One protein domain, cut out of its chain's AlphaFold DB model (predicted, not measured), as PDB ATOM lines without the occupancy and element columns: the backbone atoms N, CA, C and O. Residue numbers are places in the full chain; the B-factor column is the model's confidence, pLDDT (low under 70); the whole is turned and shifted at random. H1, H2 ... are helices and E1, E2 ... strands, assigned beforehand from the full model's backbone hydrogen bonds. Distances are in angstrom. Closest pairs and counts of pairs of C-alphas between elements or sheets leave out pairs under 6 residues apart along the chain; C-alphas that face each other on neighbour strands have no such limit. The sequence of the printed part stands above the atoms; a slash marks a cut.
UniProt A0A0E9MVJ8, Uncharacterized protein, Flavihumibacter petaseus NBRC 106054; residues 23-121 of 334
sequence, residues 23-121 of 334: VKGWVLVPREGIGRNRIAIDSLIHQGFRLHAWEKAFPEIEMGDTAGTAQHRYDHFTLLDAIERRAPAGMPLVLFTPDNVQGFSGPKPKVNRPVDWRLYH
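AT A GLANCE: This is residues 23 to 121 of the 334 residues of an uncharacterized protein of Flavihumibacter petaseus NBRC 106054 (UniProt A0A0E9MVJ8). A twisted sheet of four parallel strands has helix H1 packed over one face, while helix H2 only grazes the sheet and two long loops, residues 54 to 75 and 99 to 114, link the parts. The 99 printed residues have two named helices and four named strands, in the order E1 H1 E2 H2 E3 E4; across the sheet the order is E2 E1 E3 E4. The class is mixed, helices and strands, with under half of the residues, 42 of 99, in named elements. The whole is compact, with a radius of gyration of the C-alphas of 12.5 A, and rounded, spanning 33 by 30 by 21 A.

HOW THE PARTS SIT: E1, residues 25 to 29, H1, residues 38 to 46, and E2, residues 49 to 53, form a strand-helix-strand unit, two parallel neighbour strands with a helix between them in the chain; its crossover is right-handed. N 27 and O 50 are 2.8 A apart, within hydrogen-bond range. H1 is on the sheet at a height of 9.2 A, over E1, and runs along the strands, at 17 degrees to E1 on the local plane; the closest C-alphas of E1 and H1, Val 27 and Ile 41, are 7.2 A apart. H2, residues 76 to 86, only grazes the sheet, with residues 76 to 84. E2, H2 and E3, residues 93 to 98, form a split unit, with E1 between its strands in the sheet, and a right-handed crossover. E3 is parallel to E1 at 11 degrees, with N 28 and O 94 2.8 A apart. E4, residues 115 to 120, is an edge strand, parallel to E3 at 24 degrees, with N 116 and O 93 2.8 A apart. Every O i to N i+4 pair is within hydrogen-bond range in H1, and 6 of 7 in H2.

IN THESE COORDINATES: E1 begins at C-alpha 25, (-5.796, 31.769, 129.127), and E4 ends at C-alpha 120, (-4.855, 12.054, 131.009). From first to last C-alpha, H2 measures 15.2 A, E3 16.3 A and E4 15.7 A.

THE WHOLE: The two C-alphas farthest apart, those of His 46 and Gly 106, are 34.8 A apart. The printed part has no cut; the links E2 to H2 and E3 to E4 are long. Residues 68 to 73 have pLDDT under 70.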
ATOM      1  N   VAL A  23      -2.380  37.637 127.936       92.69
ATOM      2  CA  VAL A  23      -2.506  36.250 128.369       92.69
ATOM      3  C   VAL A  23      -3.815  35.736 127.810       92.69
ATOM      4  O   VAL A  23      -4.875  36.281 128.122       92.69
ATOM      5  N   LYS A  24      -3.748  34.725 126.943       95.94
ATOM      6  CA  LYS A  24      -4.951  34.200 126.293       95.94
ATOM      7  C   LYS A  24      -5.779  33.338 127.230       95.94
ATOM      8  O   LYS A  24      -6.988  33.286 127.056       95.94
ATOM      9  N   GLY A  25      -5.143  32.682 128.198       96.69
ATOM     10  CA  GLY A  25      -5.796  31.769 129.127       96.69
ATOM     11  C   GLY A  25      -4.828  31.153 130.127       96.69
ATOM     12  O   GLY A  25      -3.622  31.413 130.074       96.69
ATOM     13  N   TRP A  26      -5.360  30.322 131.018       97.69
ATOM     14  CA  TRP A  26      -4.566  29.526 131.957       97.69
ATOM     15  C   TRP A  26      -4.630  28.045 131.598       97.69
ATOM     16  O   TRP A  26      -5.692  27.524 131.251       97.69
ATOM     17  N   VAL A  27      -3.488  27.375 131.701       98.00
ATOM     18  CA  VAL A  27      -3.380  25.918 131.719       98.00
ATOM     19  C   VAL A  27      -3.195  25.494 133.161       98.00
ATOM     20  O   VAL A  27      -2.264  25.943 133.817       98.00
ATOM     21  N   LEU A  28      -4.080  24.641 133.650       97.44
ATOM     22  CA  LEU A  28      -4.083  24.154 135.019       97.44
ATOM     23  C   LEU A  28      -3.747  22.669 134.997       97.44
ATOM     24  O   LEU A  28      -4.428  21.894 134.325       97.44
ATOM     25  N   VAL A  29      -2.685  22.274 135.693       95.62
ATOM     26  CA  VAL A  29      -2.223  20.884 135.678       95.62
ATOM     27  C   VAL A  29      -1.649  20.462 137.035       95.62
ATOM     28  O   VAL A  29      -0.920  21.228 137.668       95.62
ATOM     29  N   PRO A  30      -1.966  19.249 137.512       93.69
ATOM     30  CA  PRO A  30      -1.203  18.549 138.540       93.69
ATOM     31  C   PRO A  30       0.294  18.519 138.234       93.69
ATOM     32  O   PRO A  30       0.676  18.283 137.087       93.69
ATOM     33  N   ARG A  31       1.161  18.684 139.235       93.50
ATOM     34  CA  ARG A  31       2.621  18.677 139.012       93.50
ATOM     35  C   ARG A  31       3.100  17.340 138.432       93.50
ATOM     36  O   ARG A  31       3.923  17.308 137.520       93.50
ATOM     37  N   GLU A  32       2.495  16.242 138.874       90.00
ATOM     38  CA  GLU A  32       2.689  14.884 138.362       90.00
ATOM     39  C   GLU A  32       2.227  14.695 136.904       90.00
ATOM     40  O   GLU A  32       2.726  13.819 136.191       90.00
ATOM     41  N   GLY A  33       1.296  15.532 136.440       91.25
ATOM     42  CA  GLY A  33       0.711  15.474 135.102       91.25
ATOM     43  C   GLY A  33       1.516  16.219 134.035       91.25
ATOM     44  O   GLY A  33       1.321  15.954 132.844       91.25
ATOM     45  N   ILE A  34       2.433  17.115 134.428       94.25
ATOM     46  CA  ILE A  34       3.191  17.984 133.507       94.25
ATOM     47  C   ILE A  34       3.984  17.150 132.501       94.25
ATOM     48  O   ILE A  34       3.857  17.339 131.291       94.25
ATOM     49  N   GLY A  35       4.768  16.182 132.988       92.12
ATOM     50  CA  GLY A  35       5.639  15.371 132.134       92.12
ATOM     51  C   GLY A  35       4.873  14.566 131.082       92.12
ATOM     52  O   GLY A  35       5.352  14.384 129.965       92.12
ATOM     53  N   ARG A  36       3.652  14.130 131.408       89.56
ATOM     54  CA  ARG A  36       2.823  13.281 130.535       89.56
ATOM     55  C   ARG A  36       2.084  14.072 129.476       89.56
ATOM     56  O   ARG A  36       1.909  13.600 128.360       89.56
ATOM     57  N   ASN A  37       1.696  15.291 129.821       94.44
ATOM     58  CA  ASN A  37       0.990  16.194 128.924       94.44
ATOM     59  C   ASN A  37       1.932  17.220 128.287       94.44
ATOM     60  O   ASN A  37       1.464  18.208 127.727       94.44
ATOM     61  N   ARG A  38       3.253  16.982 128.338       95.25
ATOM     62  CA  ARG A  38       4.283  17.950 127.949       95.25
ATOM     63  C   ARG A  38       4.035  18.566 126.576       95.25
ATOM     64  O   ARG A  38       4.062  19.781 126.454       95.25
ATOM     65  N   ILE A  39       3.749  17.738 125.570       94.69
ATOM     66  CA  ILE A  39       3.519  18.185 124.184       94.69
ATOM     67  C   ILE A  39       2.277  19.086 124.092       94.69
ATOM     68  O   ILE A  39       2.303  20.133 123.448       94.69
ATOM     69  N   ALA A  40       1.182  18.695 124.753       95.81
ATOM     70  CA  ALA A  40      -0.067  19.448 124.724       95.81
ATOM     71  C   ALA A  40       0.053  20.781 125.480       95.81
ATOM     72  O   ALA A  40      -0.417  21.804 124.986       95.81
ATOM     73  N   ILE A  41       0.700  20.772 126.649       97.25
ATOM     74  CA  ILE A  41       0.943  21.970 127.458       97.25
ATOM     75  C   ILE A  41       1.866  22.937 126.716       97.25
ATOM     76  O   ILE A  41       1.553  24.120 126.624       97.25
ATOM     77  N   ASP A  42       2.960  22.443 126.134       97.06
ATOM     78  CA  ASP A  42       3.913  23.269 125.391       97.06
ATOM     79  C   ASP A  42       3.231  23.991 124.217       97.06
ATOM     80  O   ASP A  42       3.385  25.199 124.047       97.06
ATOM     81  N   SER A  43       2.368  23.291 123.473       96.88
ATOM     82  CA  SER A  43       1.552  23.902 122.415       96.88
ATOM     83  C   SER A  43       0.652  25.035 122.932       96.88
ATOM     84  O   SER A  43       0.535  26.078 122.289       96.88
ATOM     85  N   LEU A  44       0.041  24.877 124.111       97.38
ATOM     86  CA  LEU A  44      -0.799  25.913 124.724       97.38
ATOM     87  C   LEU A  44       0.027  27.117 125.198       97.38
ATOM     88  O   LEU A  44      -0.378  28.263 124.991       97.38
ATOM     89  N   ILE A  45       1.211  26.884 125.767       96.81
ATOM     90  CA  ILE A  45       2.132  27.957 126.167       96.81
ATOM     91  C   ILE A  45       2.556  28.780 124.943       96.81
ATOM     92  O   ILE A  45       2.454  30.008 124.963       96.81
ATOM     93  N   HIS A  46       2.920  28.130 123.830       95.81
ATOM     94  CA  HIS A  46       3.243  28.808 122.565       95.81
ATOM     95  C   HIS A  46       2.074  29.645 122.019       95.81
ATOM     96  O   HIS A  46       2.286  30.669 121.365       95.81
ATOM     97  N   GLN A  47       0.832  29.257 122.317       95.75
ATOM     98  CA  GLN A  47      -0.359  30.023 121.950       95.75
ATOM     99  C   GLN A  47      -0.601  31.247 122.846       95.75
ATOM    100  O   GLN A  47      -1.441  32.078 122.486       95.75
ATOM    101  N   GLY A  48       0.133  31.403 123.951       95.62
ATOM    102  CA  GLY A  48       0.024  32.523 124.888       95.62
ATOM    103  C   GLY A  48      -0.758  32.208 126.164       95.62
ATOM    104  O   GLY A  48      -1.274  33.135 126.793       95.62
ATOM    105  N   PHE A  49      -0.893  30.930 126.529       97.38
ATOM    106  CA  PHE A  49      -1.418  30.540 127.837       97.38
ATOM    107  C   PHE A  49      -0.315  30.554 128.905       97.38
ATOM    108  O   PHE A  49       0.852  30.317 128.596       97.38
ATOM    109  N   ARG A  50      -0.693  30.800 130.165       97.06
ATOM    110  CA  ARG A  50       0.197  30.661 131.332       97.06
ATOM    111  C   ARG A  50      -0.059  29.342 132.052       97.06
ATOM    112  O   ARG A  50      -1.211  28.925 132.159       97.06
ATOM    113  N   LEU A  51       1.002  28.690 132.517       97.69
ATOM    114  CA  LEU A  51       0.927  27.401 133.200       97.69
ATOM    115  C   LEU A  51       0.819  27.608 134.712       97.69
ATOM    116  O   LEU A  51       1.643  28.281 135.318       97.69
ATOM    117  N   HIS A  52      -0.194  27.006 135.320       97.56
ATOM    118  CA  HIS A  52      -0.470  27.072 136.747       97.56
ATOM    119  C   HIS A  52      -0.612  25.663 137.322       97.56
ATOM    120  O   HIS A  52      -1.182  24.766 136.691       97.56
ATOM    121  N   ALA A  53      -0.136  25.473 138.550       95.75
ATOM    122  CA  ALA A  53      -0.367  24.234 139.274       95.75
ATOM    123  C   ALA A  53      -1.849  24.103 139.654       95.75
ATOM    124  O   ALA A  53      -2.477  25.058 140.122       95.75
ATOM    125  N   TRP A  54      -2.404  22.900 139.501       95.12
ATOM    126  CA  TRP A  54      -3.750  22.556 139.966       95.12
ATOM    127  C   TRP A  54      -3.767  22.288 141.480       95.12
ATOM    128  O   TRP A  54      -4.046  21.188 141.952       95.12
ATOM    129  N   GLU A  55      -3.414  23.316 142.249       93.50
ATOM    130  CA  GLU A  55      -3.332  23.301 143.708       93.50
ATOM    131  C   GLU A  55      -3.849  24.622 144.299       93.50
ATOM    132  O   GLU A  55      -4.223  25.558 143.584       93.50
ATOM    133  N   LYS A  56      -3.894  24.714 145.632       91.94
ATOM    134  CA  LYS A  56      -4.362  25.922 146.318       91.94
ATOM    135  C   LYS A  56      -3.572  27.149 145.847       91.94
ATOM    136  O   LYS A  56      -2.352  27.121 145.763       91.94
ATOM    137  N   ALA A  57      -4.288  28.246 145.606       93.62
ATOM    138  CA  ALA A  57      -3.759  29.528 145.128       93.62
ATOM    139  C   ALA A  57      -3.243  29.556 143.677       93.62
ATOM    140  O   ALA A  57      -2.935  30.655 143.205       93.62
ATOM    141  N   PHE A  58      -3.241  28.417 142.974       96.12
ATOM    142  CA  PHE A  58      -2.883  28.291 141.558       96.12
ATOM    143  C   PHE A  58      -1.561  28.993 141.215       96.12
ATOM    144  O   PHE A  58      -1.556  29.915 140.391       96.12
ATOM    145  N   PRO A  59      -0.446  28.646 141.887       95.88
ATOM    146  CA  PRO A  59       0.832  29.277 141.599       95.88
ATOM    147  C   PRO A  59       1.214  29.034 140.136       95.88
ATOM    148  O   PRO A  59       0.966  27.958 139.591       95.88
ATOM    149  N   GLU A  60       1.776  30.060 139.502       96.81
ATOM    150  CA  GLU A  60       2.397  29.926 138.186       96.81
ATOM    151  C   GLU A  60       3.624  29.020 138.322       96.81
ATOM    152  O   GLU A  60       4.372  29.133 139.297       96.81
ATOM    153  N   ILE A  61       3.776  28.082 137.394       96.44
ATOM    154  CA  ILE A  61       4.841  27.076 137.416       96.44
ATOM    155  C   ILE A  61       5.487  26.952 136.043       96.44
ATOM    156  O   ILE A  61       4.864  27.230 135.015       96.44
ATOM    157  N   GLU A  62       6.723  26.473 136.019       96.38
ATOM    158  CA  GLU A  62       7.440  26.179 134.786       96.38
ATOM    159  C   GLU A  62       7.321  24.698 134.398       96.38
ATOM    160  O   GLU A  62       7.018  23.823 135.210       96.38
ATOM    161  N   MET A  63       7.608  24.376 133.134       94.88
ATOM    162  CA  MET A  63       7.556  22.993 132.627       94.88
ATOM    163  C   MET A  63       8.512  22.027 133.352       94.88
ATOM    164  O   MET A  63       8.337  20.813 133.256       94.88
ATOM    165  N   GLY A  64       9.531  22.551 134.041       93.00
ATOM    166  CA  GLY A  64      10.480  21.781 134.848       93.00
ATOM    167  C   GLY A  64      10.034  21.530 136.292       93.00
ATOM    168  O   GLY A  64      10.667  20.731 136.980       93.00
ATOM    169  N   ASP A  65       8.947  22.158 136.752       89.88
ATOM    170  CA  ASP A  65       8.487  22.106 138.146       89.88
ATOM    171  C   ASP A  65       7.708  20.821 138.472       89.88
ATOM    172  O   ASP A  65       6.564  20.837 138.937       89.88
ATOM    173  N   THR A  66       8.347  19.669 138.270       84.75
ATOM    174  CA  THR A  66       7.802  18.357 138.655       84.75
ATOM    175  C   THR A  66       8.019  18.039 140.136       84.75
ATOM    176  O   THR A  66       7.521  17.031 140.636       84.75
ATOM    177  N   ALA A  67       8.782  18.869 140.854       74.94
ATOM    178  CA  ALA A  67       9.052  18.705 142.275       74.94
ATOM    179  C   ALA A  67       7.836  19.151 143.103       74.94
ATOM    180  O   ALA A  67       7.697  20.307 143.489       74.94
ATOM    181  N   GLY A  68       6.929  18.215 143.365       68.44
ATOM    182  CA  GLY A  68       5.817  18.405 144.286       68.44
ATOM    183  C   GLY A  68       5.229  17.058 144.662       68.44
ATOM    184  O   GLY A  68       4.597  16.405 143.845       68.44
ATOM    185  N   THR A  69       5.438  16.632 145.904       58.62
ATOM    186  CA  THR A  69       4.861  15.396 146.462       58.62
ATOM    187  C   THR A  69       3.487  15.636 147.080       58.62
ATOM    188  O   THR A  69       3.050  14.858 147.931       58.62
ATOM    189  N   ALA A  70       2.817  16.735 146.724       57.97
ATOM    190  CA  ALA A  70       1.490  17.031 147.229       57.97
ATOM    191  C   ALA A  70       0.511  16.024 146.617       57.97
ATOM    192  O   ALA A  70      -0.092  16.281 145.581       57.97
ATOM    193  N   GLN A  71       0.379  14.865 147.273       60.25
ATOM    194  CA  GLN A  71      -0.724  13.936 147.066       60.25
ATOM    195  C   GLN A  71      -1.998  14.763 146.907       60.25
ATOM    196  O   GLN A  71      -2.287  15.599 147.768       60.25
ATOM    197  N   HIS A  72      -2.716  14.551 145.806       63.06
ATOM    198  CA  HIS A  72      -4.002  15.168 145.509       63.06
ATOM    199  C   HIS A  72      -4.988  14.982 146.670       63.06
ATOM    200  O   HIS A  72      -5.740  14.016 146.733       63.06
ATOM    201  N   ARG A  73      -4.952  15.907 147.633       69.31
ATOM    202  CA  ARG A  73      -5.854  15.954 148.791       69.31
ATOM    203  C   ARG A  73      -7.027  16.900 148.572       69.31
ATOM    204  O   ARG A  73      -7.888  16.997 149.439       69.31
ATOM    205  N   TYR A  74      -7.041  17.622 147.456       82.12
ATOM    206  CA  TYR A  74      -8.090  18.581 147.158       82.12
ATOM    207  C   TYR A  74      -9.074  18.007 146.159       82.12
ATOM    208  O   TYR A  74      -8.698  17.478 145.117       82.12
ATOM    209  N   ASP A  75     -10.338  18.183 146.497       90.94
ATOM    210  CA  ASP A  75     -11.460  17.946 145.615       90.94
ATOM    211  C   ASP A  75     -11.425  18.904 144.399       90.94
ATOM    212  O   ASP A  75     -11.266  20.123 144.536       90.94
ATOM    213  N   HIS A  76     -11.565  18.349 143.194       93.06
ATOM    214  CA  HIS A  76     -11.537  19.054 141.915       93.06
ATOM    215  C   HIS A  76     -12.645  20.107 141.818       93.06
ATOM    216  O   HIS A  76     -12.399  21.176 141.260       93.06
ATOM    217  N   PHE A  77     -13.837  19.858 142.369       94.56
ATOM    218  CA  PHE A  77     -14.931  20.836 142.362       94.56
ATOM    219  C   PHE A  77     -14.651  22.017 143.289       94.56
ATOM    220  O   PHE A  77     -14.903  23.163 142.919       94.56
ATOM    221  N   THR A  78     -14.021  21.774 144.431       94.12
ATOM    222  CA  THR A  78     -13.572  22.824 145.350       94.12
ATOM    223  C   THR A  78     -12.495  23.704 144.710       94.12
ATOM    224  O   THR A  78     -12.546  24.932 144.811       94.12
ATOM    225  N   LEU A  79     -11.534  23.105 143.997       95.50
ATOM    226  CA  LEU A  79     -10.540  23.864 143.229       95.50
ATOM    227  C   LEU A  79     -11.185  24.634 142.070       95.50
ATOM    228  O   LEU A  79     -10.819  25.782 141.817       95.50
ATOM    229  N   LEU A  80     -12.180  24.050 141.404       95.81
ATOM    230  CA  LEU A  80     -12.900  24.702 140.313       95.81
ATOM    231  C   LEU A  80     -13.751  25.901 140.787       95.81
ATOM    232  O   LEU A  80     -13.873  26.895 140.075       95.81
ATOM    233  N   ASP A  81     -14.292  25.860 142.002       95.50
ATOM    234  CA  ASP A  81     -14.936  27.029 142.615       95.50
ATOM    235  C   ASP A  81     -13.905  28.099 143.019       95.50
ATOM    236  O   ASP A  81     -14.090  29.297 142.788       95.50
ATOM    237  N   ALA A  82     -12.761  27.680 143.569       95.44
ATOM    238  CA  ALA A  82     -11.696  28.598 143.964       95.44
ATOM    239  C   ALA A  82     -11.069  29.333 142.763       95.44
ATOM    240  O   ALA A  82     -10.738  30.519 142.879       95.44
ATOM    241  N   ILE A  83     -10.914  28.665 141.613       95.88
ATOM    242  CA  ILE A  83     -10.370  29.290 140.400       95.88
ATOM    243  C   ILE A  83     -11.341  30.315 139.813       95.88
ATOM    244  O   ILE A  83     -10.895  31.367 139.355       95.88
ATOM    245  N   GLU A  84     -12.654  30.075 139.899       95.31
ATOM    246  CA  GLU A  84     -13.674  31.003 139.397       95.31
ATOM    247  C   GLU A  84     -13.567  32.382 140.061       95.31
ATOM    248  O   GLU A  84     -13.760  33.405 139.404       95.31
ATOM    249  N   ARG A  85     -13.183  32.416 141.344       94.88
ATOM    250  CA  ARG A  85     -13.009  33.649 142.127       94.88
ATOM    251  C   ARG A  85     -11.664  34.339 141.904       94.88
ATOM    252  O   ARG A  85     -11.528  35.514 142.236       94.88
ATOM    253  N   ARG A  86     -10.651  33.616 141.415       95.31
ATOM    254  CA  ARG A  86      -9.254  34.083 141.385       95.31
ATOM    255  C   ARG A  86      -8.741  34.391 139.985       95.31
ATOM    256  O   ARG A  86      -7.965  35.330 139.824       95.31
ATOM    257  N   ALA A  87      -9.150  33.620 138.984       94.19
ATOM    258  CA  ALA A  87      -8.742  33.856 137.610       94.19
ATOM    259  C   ALA A  87      -9.523  35.043 137.008       94.19
ATOM    260  O   ALA A  87     -10.723  35.177 137.279       94.19
ATOM    261  N   PRO A  88      -8.900  35.880 136.154       93.38
ATOM    262  CA  PRO A  88      -9.567  37.017 135.517       93.38
ATOM    263  C   PRO A  88     -10.875  36.625 134.818       93.38
ATOM    264  O   PRO A  88     -10.971  35.544 134.230       93.38
ATOM    265  N   ALA A  89     -11.888  37.489 134.881       93.00
ATOM    266  CA  ALA A  89     -13.199  37.216 134.295       93.00
ATOM    267  C   ALA A  89     -13.113  36.999 132.771       93.00
ATOM    268  O   ALA A  89     -12.376  37.696 132.076       93.00
ATOM    269  N   GLY A  90     -13.867  36.022 132.254       91.81
ATOM    270  CA  GLY A  90     -13.930  35.701 130.819       91.81
ATOM    271  C   GLY A  90     -12.698  34.987 130.246       91.81
ATOM    272  O   GLY A  90     -12.681  34.666 129.059       91.81
ATOM    273  N   MET A  91     -11.677  34.713 131.061       94.88
ATOM    274  CA  MET A  91     -10.473  34.011 130.626       94.88
ATOM    275  C   MET A  91     -10.744  32.503 130.450       94.88
ATOM    276  O   MET A  91     -11.236  31.881 131.398       94.88
ATOM    277  N   PRO A  92     -10.414  31.895 129.292       97.50
ATOM    278  CA  PRO A  92     -10.559  30.459 129.087       97.50
ATOM    279  C   PRO A  92      -9.566  29.674 129.951       97.50
ATOM    280  O   PRO A  92      -8.412  30.080 130.128       97.50
ATOM    281  N   LEU A  93     -10.022  28.531 130.457       97.62
ATOM    282  CA  LEU A  93      -9.213  27.589 131.226       97.62
ATOM    283  C   LEU A  93      -9.036  26.292 130.438       97.62
ATOM    284  O   LEU A  93     -10.009  25.764 129.902       97.62
ATOM    285  N   VAL A  94      -7.818  25.757 130.412       98.06
ATOM    286  CA  VAL A  94      -7.549  24.382 129.976       98.06
ATOM    287  C   VAL A  94      -7.091  23.594 131.189       98.06
ATOM    288  O   VAL A  94      -6.046  23.895 131.762       98.06
ATOM    289  N   LEU A  95      -7.876  22.609 131.600       96.75
ATOM    290  CA  LEU A  95      -7.627  21.831 132.804       96.75
ATOM    291  C   LEU A  95      -7.194  20.418 132.429       96.75
ATOM    292  O   LEU A  95      -7.909  19.726 131.714       96.75
ATOM    293  N   PHE A  96      -6.045  19.986 132.934       95.56
ATOM    294  CA  PHE A  96      -5.569  18.615 132.815       95.56
ATOM    295  C   PHE A  96      -5.796  17.888 134.138       95.56
ATOM    296  O   PHE A  96      -5.211  18.279 135.143       95.56
ATOM    297  N   THR A  97      -6.584  16.815 134.162       93.31
ATOM    298  CA  THR A  97      -6.741  15.963 135.360       93.31
ATOM    299  C   THR A  97      -6.484  14.499 135.038       93.31
ATOM    300  O   THR A  97      -6.645  14.099 133.879       93.31
ATOM    301  N   PRO A  98      -6.089  13.687 136.034       89.88
ATOM    302  CA  PRO A  98      -6.066  12.248 135.847       89.88
ATOM    303  C   PRO A  98      -7.462  11.731 135.463       89.88
ATOM    304  O   PRO A  98      -8.482  12.290 135.869       89.88
ATOM    305  N   ASP A  99      -7.492  10.660 134.676       85.25
ATOM    306  CA  ASP A  99      -8.695   9.903 134.325       85.25
ATOM    307  C   ASP A  99      -9.085   8.969 135.475       85.25
ATOM    308  O   ASP A  99      -9.050   7.743 135.385       85.25
ATOM    309  N   ASN A 100      -9.337   9.563 136.634       78.62
ATOM    310  CA  ASN A 100      -9.935   8.870 137.751       78.62
ATOM    311  C   ASN A 100     -11.096   9.716 138.276       78.62
ATOM    312  O   ASN A 100     -11.055  10.941 138.311       78.62
ATOM    313  N   VAL A 101     -12.171   9.044 138.686       70.38
ATOM    314  CA  VAL A 101     -13.316   9.710 139.335       70.38
ATOM    315  C   VAL A 101     -12.924  10.201 140.742       70.38
ATOM    316  O   VAL A 101     -13.616  11.006 141.365       70.38
ATOM    317  N   GLN A 102     -11.783   9.726 141.252       71.69
ATOM    318  CA  GLN A 102     -11.253  10.079 142.560       71.69
ATOM    319  C   GLN A 102     -10.884  11.564 142.587       71.69
ATOM    320  O   GLN A 102      -9.943  11.998 141.939       71.69
ATOM    321  N   GLY A 103     -11.638  12.338 143.365       78.88
ATOM    322  CA  GLY A 103     -11.449  13.781 143.503       78.88
ATOM    323  C   GLY A 103     -12.576  14.612 142.901       78.88
ATOM    324  O   GLY A 103     -12.526  15.824 143.022       78.88
ATOM    325  N   PHE A 104     -13.589  14.014 142.270       86.50
ATOM    326  CA  PHE A 104     -14.808  14.723 141.868       86.50
ATOM    327  C   PHE A 104     -15.918  14.473 142.891       86.50
ATOM    328  O   PHE A 104     -16.738  13.572 142.735       86.50
ATOM    329  N   SER A 105     -15.931  15.248 143.970       82.94
ATOM    330  CA  SER A 105     -16.882  15.120 145.073       82.94
ATOM    331  C   SER A 105     -17.571  16.449 145.397       82.94
ATOM    332  O   SER A 105     -17.120  17.527 145.025       82.94
ATOM    333  N   GLY A 106     -18.715  16.380 146.078       87.94
ATOM    334  CA  GLY A 106     -19.503  17.564 146.414       87.94
ATOM    335  C   GLY A 106     -20.323  18.133 145.243       87.94
ATOM    336  O   GLY A 106     -20.448  17.512 144.184       87.94
ATOM    337  N   PRO A 107     -20.965  19.297 145.442       87.50
ATOM    338  CA  PRO A 107     -21.803  19.915 144.424       87.50
ATOM    339  C   PRO A 107     -20.949  20.470 143.279       87.50
ATOM    340  O   PRO A 107     -20.026  21.253 143.496       87.50
ATOM    341  N   LYS A 108     -21.297  20.110 142.039       91.12
ATOM    342  CA  LYS A 108     -20.645  20.642 140.838       91.12
ATOM    343  C   LYS A 108     -20.805  22.171 140.786       91.12
ATOM    344  O   LYS A 108     -21.944  22.645 140.720       91.12
ATOM    345  N   PRO A 109     -19.713  22.953 140.774       94.06
ATOM    346  CA  PRO A 109     -19.811  24.403 140.791       94.06
ATOM    347  C   PRO A 109     -20.262  24.931 139.427       94.06
ATOM    348  O   PRO A 109     -19.980  24.351 138.373       94.06
ATOM    349  N   LYS A 110     -20.962  26.066 139.443       94.25
ATOM    350  CA  LYS A 110     -21.338  26.792 138.229       94.25
ATOM    351  C   LYS A 110     -20.173  27.684 137.810       94.25
ATOM    352  O   LYS A 110     -19.826  28.618 138.524       94.25
ATOM    353  N   VAL A 111     -19.602  27.406 136.646       94.00
ATOM    354  CA  VAL A 111     -18.456  28.140 136.098       94.00
ATOM    355  C   VAL A 111     -18.943  29.075 134.988       94.00
ATOM    356  O   VAL A 111     -19.633  28.619 134.079       94.00
ATOM    357  N   ASN A 112     -18.609  30.370 135.042       95.38
ATOM    358  CA  ASN A 112     -19.070  31.374 134.065       95.38
ATOM    359  C   ASN A 112     -18.012  31.698 132.996       95.38
ATOM    360  O   ASN A 112     -17.984  32.796 132.435       95.38
ATOM    361  N   ARG A 113     -17.123  30.746 132.711       94.94
ATOM    362  CA  ARG A 113     -16.053  30.857 131.712       94.94
ATOM    363  C   ARG A 113     -15.914  29.548 130.926       94.94
ATOM    364  O   ARG A 113     -16.287  28.496 131.445       94.94
ATOM    365  N   PRO A 114     -15.365  29.583 129.701       95.69
ATOM    366  CA  PRO A 114     -15.055  28.367 128.957       95.69
ATOM    367  C   PRO A 114     -13.993  27.535 129.688       95.69
ATOM    368  O   PRO A 114     -12.923  28.053 130.019       95.69
ATOM    369  N   VAL A 115     -14.283  26.252 129.910       96.56
ATOM    370  CA  VAL A 115     -13.341  25.275 130.477       96.56
ATOM    371  C   VAL A 115     -13.183  24.123 129.487       96.56
ATOM    372  O   VAL A 115     -14.152  23.418 129.209       96.56
ATOM    373  N   ASP A 116     -11.974  23.943 128.957       97.19
ATOM    374  CA  ASP A 116     -11.566  22.770 128.176       97.19
ATOM    375  C   ASP A 116     -10.958  21.735 129.131       97.19
ATOM    376  O   ASP A 116      -9.853  21.927 129.645       97.19
ATOM    377  N   TRP A 117     -11.706  20.671 129.426       95.31
ATOM    378  CA  TRP A 117     -11.285  19.627 130.358       95.31
ATOM    379  C   TRP A 117     -10.619  18.475 129.608       95.31
ATOM    380  O   TRP A 117     -11.258  17.781 128.818       95.31
ATOM    381  N   ARG A 118      -9.339  18.232 129.890       95.75
ATOM    382  CA  ARG A 118      -8.525  17.184 129.272       95.75
ATOM    383  C   ARG A 118      -8.149  16.134 130.301       95.75
ATOM    384  O   ARG A 118      -7.450  16.411 131.273       95.75
ATOM    385  N   LEU A 119      -8.606  14.913 130.065       92.44
ATOM    386  CA  LEU A 119      -8.249  13.770 130.890       92.44
ATOM    387  C   LEU A 119      -6.939  13.171 130.385       92.44
ATOM    388  O   LEU A 119      -6.753  12.989 129.181       92.44
ATOM    389  N   TYR A 120      -6.035  12.856 131.303       89.38
ATOM    390  CA  TYR A 120      -4.855  12.054 131.009       89.38
ATOM    391  C   TYR A 120      -4.873  10.804 131.867       89.38
ATOM    392  O   TYR A 120      -5.244  10.836 133.035       89.38
ATOM    393  N   HIS A 121      -4.460   9.679 131.304       82.06
ATOM    394  CA  HIS A 121      -4.421   8.451 132.081       82.06
ATOM    395  C   HIS A 121      -3.310   8.565 133.125       82.06
ATOM    396  O   HIS A 121      -2.145   8.831 132.781       82.06
TER     397      HIS A 121